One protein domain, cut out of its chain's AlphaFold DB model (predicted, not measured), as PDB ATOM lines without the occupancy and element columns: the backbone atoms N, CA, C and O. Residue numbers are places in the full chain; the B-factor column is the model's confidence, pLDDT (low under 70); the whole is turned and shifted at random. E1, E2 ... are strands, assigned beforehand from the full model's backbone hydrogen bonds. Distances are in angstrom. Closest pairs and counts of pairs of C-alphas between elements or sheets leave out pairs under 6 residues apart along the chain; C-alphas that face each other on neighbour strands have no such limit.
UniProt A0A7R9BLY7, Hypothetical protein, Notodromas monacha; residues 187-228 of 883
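Overview. This is residues 187 to 228 of the 883 residues of the protein "Hypothetical protein" of Notodromas monacha (UniProt A0A7R9BLY7). One twisted sheet of four strands, wound back and forth by three hairpins, makes this elongated piece, with the loop of residues 205 to 212 reaching past one end and that of residues 192 to 197 past the other. The printed part has 42 residues with four named strands, E1 to E4, and no named helix. It is all strand, an antiparallel meander, each strand the neighbour of the one before. It is only just loose, close to compact, with a radius of gyration of the C-alphas of 11.0 A and spans of 33 by 19 by 14 A.

Arrangement. The inner strands E2, residues 198 to 204, and E3, residues 213 to 219, are antiparallel at 160 degrees, with N 202 and O 216 2.9 A apart. Edge strand E1, residues 187 to 191, pairs with E2 through N 190 and O 199, 2.8 A. Edge strand E4, residues 222 to 225, pairs with E3 through N 224 and O 217, 2.8 A. E1 and E4 are apart. The strands' lines turn by 67 degrees from edge to edge.

Along the chain. E2 is 19.6 A long, E3 17.9 A, E1 13.4 A and E4 9.6 A. E1 begins at C-alpha 187 (137.619, 194.773, 149.383); E4 ends at C-alpha 225 (126.661, 192.609, 139.536).

Size, cuts and confidence. The C-alphas farthest apart, of Gln 196 and Asp 207, are 33.2 A apart. The printed part has no cut and no long link; no printed residue is under 70 in pLDDT.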
ATOM      1  N   ILE A 187     137.678 196.129 149.933       97.56
ATOM      2  CA  ILE A 187     137.619 194.773 149.383       97.56
ATOM      3  C   ILE A 187     137.607 193.793 150.558       97.56
ATOM      4  O   ILE A 187     138.479 193.861 151.425       97.56
ATOM      5  N   ARG A 188     136.628 192.884 150.610       96.00
ATOM      6  CA  ARG A 188     136.531 191.834 151.637       96.00
ATOM      7  C   ARG A 188     136.414 190.466 150.973       96.00
ATOM      8  O   ARG A 188     135.466 190.217 150.230       96.00
ATOM      9  N   ARG A 189     137.362 189.573 151.270       96.62
ATOM     10  CA  ARG A 189     137.266 188.147 150.928       96.62
ATOM     11  C   ARG A 189     136.476 187.430 152.022       96.62
ATOM     12  O   ARG A 189     136.765 187.620 153.200       96.62
ATOM     13  N   VAL A 190     135.497 186.625 151.630       94.75
ATOM     14  CA  VAL A 190     134.652 185.811 152.505       94.75
ATOM     15  C   VAL A 190     134.653 184.395 151.940       94.75
ATOM     16  O   VAL A 190     134.211 184.182 150.816       94.75
ATOM     17  N   MET A 191     135.158 183.426 152.701       92.62
ATOM     18  CA  MET A 191     134.922 182.014 152.393       92.62
ATOM     19  C   MET A 191     133.566 181.626 152.973       92.62
ATOM     20  O   MET A 191     133.332 181.835 154.165       92.62
ATOM     21  N   GLU A 192     132.673 181.075 152.153       91.31
ATOM     22  CA  GLU A 192     131.464 180.452 152.683       91.31
ATOM     23  C   GLU A 192     131.806 179.045 153.196       91.31
ATOM     24  O   GLU A 192     132.621 178.364 152.576       91.31
ATOM     25  N   PRO A 193     131.175 178.536 154.273       91.44
ATOM     26  CA  PRO A 193     131.476 177.199 154.809       91.44
ATOM     27  C   PRO A 193     131.231 176.018 153.850       91.44
ATOM     28  O   PRO A 193     131.506 174.876 154.211       91.44
ATOM     29  N   HIS A 194     130.680 176.283 152.661       89.50
ATOM     30  CA  HIS A 194     130.317 175.295 151.647       89.50
ATOM     31  C   HIS A 194     130.941 175.582 150.266       89.50
ATOM     32  O   HIS A 194     130.754 174.776 149.357       89.50
ATOM     33  N   SER A 195     131.679 176.690 150.096       88.94
ATOM     34  CA  SER A 195     132.456 176.971 148.882       88.94
ATOM     35  C   SER A 195     133.938 176.694 149.140       88.94
ATOM     36  O   SER A 195     134.484 177.081 150.173       88.94
ATOM     37  N   GLN A 196     134.610 176.017 148.208       91.06
ATOM     38  CA  GLN A 196     136.077 175.914 148.250       91.06
ATOM     39  C   GLN A 196     136.722 177.242 147.822       91.06
ATOM     40  O   GLN A 196     137.776 177.622 148.331       91.06
ATOM     41  N   ASP A 197     136.042 177.980 146.944       91.38
ATOM     42  CA  ASP A 197     136.463 179.277 146.435       91.38
ATOM     43  C   ASP A 197     136.029 180.445 147.350       91.38
ATOM     44  O   ASP A 197     134.916 180.433 147.891       91.38
ATOM     45  N   PRO A 198     136.868 181.486 147.519       95.06
ATOM     46  CA  PRO A 198     136.529 182.673 148.297       95.06
ATOM     47  C   PRO A 198     135.728 183.698 147.476       95.06
ATOM     48  O   PRO A 198     136.205 184.220 146.467       95.06
ATOM     49  N   THR A 199     134.558 184.089 147.978       97.00
ATOM     50  CA  THR A 199     133.766 185.202 147.440       97.00
ATOM     51  C   THR A 199     134.432 186.537 147.784       97.00
ATOM     52  O   THR A 199     134.705 186.831 148.950       97.00
ATOM     53  N   VAL A 200     134.691 187.387 146.788       97.69
ATOM     54  CA  VAL A 200     135.332 188.699 146.972       97.69
ATOM     55  C   VAL A 200     134.315 189.816 146.761       97.69
ATOM     56  O   VAL A 200     133.903 190.101 145.642       97.69
ATOM     57  N   THR A 201     133.929 190.488 147.842       97.25
ATOM     58  CA  THR A 201     133.027 191.648 147.791       97.25
ATOM     59  C   THR A 201     133.820 192.949 147.698       97.25
ATOM     60  O   THR A 201     134.803 193.141 148.418       97.25
ATOM     61  N   ILE A 202     133.392 193.846 146.810       97.44
ATOM     62  CA  ILE A 202     133.977 195.172 146.597       97.44
ATOM     63  C   ILE A 202     132.885 196.212 146.849       97.44
ATOM     64  O   ILE A 202     131.909 196.294 146.098       97.44
ATOM     65  N   SER A 203     133.047 197.011 147.901       97.19
ATOM     66  CA  SER A 203     132.103 198.061 148.296       97.19
ATOM     67  C   SER A 203     132.775 199.430 148.362       97.19
ATOM     68  O   SER A 203     133.861 199.580 148.922       97.19
ATOM     69  N   MET A 204     132.118 200.450 147.813       96.88
ATOM     70  CA  MET A 204     132.504 201.849 147.996       96.88
ATOM     71  C   MET A 204     132.129 202.270 149.418       96.88
ATOM     72  O   MET A 204     130.969 202.167 149.808       96.88
ATOM     73  N   LYS A 205     133.110 202.716 150.200       95.56
ATOM     74  CA  LYS A 205     132.960 202.981 151.630       95.56
ATOM     75  C   LYS A 205     132.179 204.272 151.876       95.56
ATOM     76  O   LYS A 205     132.514 205.313 151.309       95.56
ATOM     77  N   GLY A 206     131.174 204.214 152.744       93.31
ATOM     78  CA  GLY A 206     130.428 205.390 153.190       93.31
ATOM     79  C   GLY A 206     130.983 205.999 154.482       93.31
ATOM     80  O   GLY A 206     131.903 205.465 155.101       93.31
ATOM     81  N   ASP A 207     130.379 207.100 154.951       89.12
ATOM     82  CA  ASP A 207     130.731 207.709 156.255       89.12
ATOM     83  C   ASP A 207     130.467 206.764 157.448       89.12
ATOM     84  O   ASP A 207     130.975 206.961 158.550       89.12
ATOM     85  N   THR A 208     129.607 205.767 157.231       91.31
ATOM     86  CA  THR A 208     129.128 204.768 158.190       91.31
ATOM     87  C   THR A 208     128.978 203.432 157.458       91.31
ATOM     88  O   THR A 208     128.550 203.469 156.304       91.31
ATOM     89  N   PRO A 209     129.232 202.267 158.087       86.25
ATOM     90  CA  PRO A 209     129.165 200.963 157.410       86.25
ATOM     91  C   PRO A 209     127.827 200.678 156.714       86.25
ATOM     92  O   PRO A 209     127.802 200.065 155.654       86.25
ATOM     93  N   ASP A 210     126.718 201.195 157.248       91.50
ATOM     94  CA  ASP A 210     125.369 201.055 156.671       91.50
ATOM     95  C   ASP A 210     125.175 201.838 155.350       91.50
ATOM     96  O   ASP A 210     124.121 201.759 154.720       91.50
ATOM     97  N   LYS A 211     126.185 202.618 154.940       91.88
ATOM     98  CA  LYS A 211     126.287 203.328 153.656       91.88
ATOM     99  C   LYS A 211     127.350 202.721 152.725       91.88
ATOM    100  O   LYS A 211     127.573 203.286 151.656       91.88
ATOM    101  N   ASP A 212     128.025 201.631 153.104       95.69
ATOM    102  CA  ASP A 212     129.003 200.965 152.234       95.69
ATOM    103  C   ASP A 212     128.264 200.361 151.021       95.69
ATOM    104  O   ASP A 212     127.577 199.343 151.123       95.69
ATOM    105  N   GLN A 213     128.379 200.996 149.853       96.31
ATOM    106  CA  GLN A 213     127.653 200.596 148.651       96.31
ATOM    107  C   GLN A 213     128.377 199.439 147.955       96.31
ATOM    108  O   GLN A 213     129.425 199.635 147.338       96.31
ATOM    109  N   LEU A 214     127.807 198.232 148.019       96.62
ATOM    110  CA  LEU A 214     128.302 197.064 147.284       96.62
ATOM    111  C   LEU A 214     128.259 197.322 145.767       96.62
ATOM    112  O   LEU A 214     127.184 197.471 145.179       96.62
ATOM    113  N   MET A 215     129.431 197.356 145.135       97.00
ATOM    114  CA  MET A 215     129.573 197.553 143.691       97.00
ATOM    115  C   MET A 215     129.616 196.209 142.965       97.00
ATOM    116  O   MET A 215     128.805 195.960 142.076       97.00
ATOM    117  N   PHE A 216     130.516 195.322 143.393       97.06
ATOM    118  CA  PHE A 216     130.779 194.044 142.731       97.06
ATOM    119  C   PHE A 216     130.922 192.916 143.748       97.06
ATOM    120  O   PHE A 216     131.429 193.121 144.853       97.06
ATOM    121  N   THR A 217     130.506 191.713 143.361       97.31
ATOM    122  CA  THR A 217     130.810 190.474 144.087       97.31
ATOM    123  C   THR A 217     131.438 189.501 143.105       97.31
ATOM    124  O   THR A 217     130.782 189.093 142.157       97.31
ATOM    125  N   LEU A 218     132.710 189.158 143.293       97.31
ATOM    126  CA  LEU A 218     133.389 188.180 142.457       97.31
ATOM    127  C   LEU A 218     133.281 186.805 143.109       97.31
ATOM    128  O   LEU A 218     133.738 186.622 144.237       97.31
ATOM    129  N   VAL A 219     132.709 185.847 142.388       95.56
ATOM    130  CA  VAL A 219     132.676 184.427 142.764       95.56
ATOM    131  C   VAL A 219     133.474 183.685 141.702       95.56
ATOM    132  O   VAL A 219     133.214 183.847 140.513       95.56
ATOM    133  N   ASN A 220     134.502 182.938 142.108       93.06
ATOM    134  CA  ASN A 220     135.381 182.184 141.200       93.06
ATOM    135  C   ASN A 220     135.996 183.060 140.080       93.06
ATOM    136  O   ASN A 220     136.170 182.623 138.945       93.06
ATOM    137  N   GLY A 221     136.275 184.335 140.386       90.50
ATOM    138  CA  GLY A 221     136.760 185.339 139.428       90.50
ATOM    139  C   GLY A 221     135.686 185.955 138.517       90.50
ATOM    140  O   GLY A 221     135.946 186.987 137.903       90.50
ATOM    141  N   GLN A 222     134.474 185.396 138.460       92.94
ATOM    142  CA  GLN A 222     133.361 185.944 137.681       92.94
ATOM    143  C   GLN A 222     132.679 187.085 138.443       92.94
ATOM    144  O   GLN A 222     132.331 186.943 139.616       92.94
ATOM    145  N   VAL A 223     132.482 188.227 137.778       95.62
ATOM    146  CA  VAL A 223     131.860 189.420 138.370       95.62
ATOM    147  C   VAL A 223     130.338 189.272 138.374       95.62
ATOM    148  O   VAL A 223     129.693 189.446 137.344       95.62
ATOM    149  N   ILE A 224     129.755 189.023 139.547       94.81
ATOM    150  CA  ILE A 224     128.310 189.120 139.765       94.81
ATOM    151  C   ILE A 224     127.966 190.593 140.066       94.81
ATOM    152  O   ILE A 224     128.487 191.163 141.039       94.81
ATOM    153  N   PRO A 225     127.098 191.245 139.268       89.44
ATOM    154  CA  PRO A 225     126.661 192.609 139.536       89.44
ATOM    155  C   PRO A 225     125.782 192.657 140.796       89.44
ATOM    156  O   PRO A 225     124.914 191.809 141.017       89.44
ATOM    157  N   SER A 226     125.953 193.685 141.634       88.00
ATOM    158  CA  SER A 226     125.239 193.781 142.922       88.00
ATOM    159  C   SER A 226     123.707 193.856 142.792       88.00
ATOM    160  O   SER A 226     122.985 193.515 143.731       88.00
ATOM    161  N   SER A 227     123.196 194.210 141.608       86.06
ATOM    162  CA  SER A 227     121.769 194.192 141.263       86.06
ATOM    163  C   SER A 227     121.159 192.787 141.153       86.06
ATOM    164  O   SER A 227     119.935 192.672 141.076       86.06
ATOM    165  N   GLU A 228     121.965 191.723 141.143       83.00
ATOM    166  CA  GLU A 228     121.513 190.324 141.174       83.00
ATOM    167  C   GLU A 228     121.626 189.732 142.578       83.00
ATOM    168  O   GLU A 228     120.667 189.132 143.067       83.00
TER     169      GLU A 228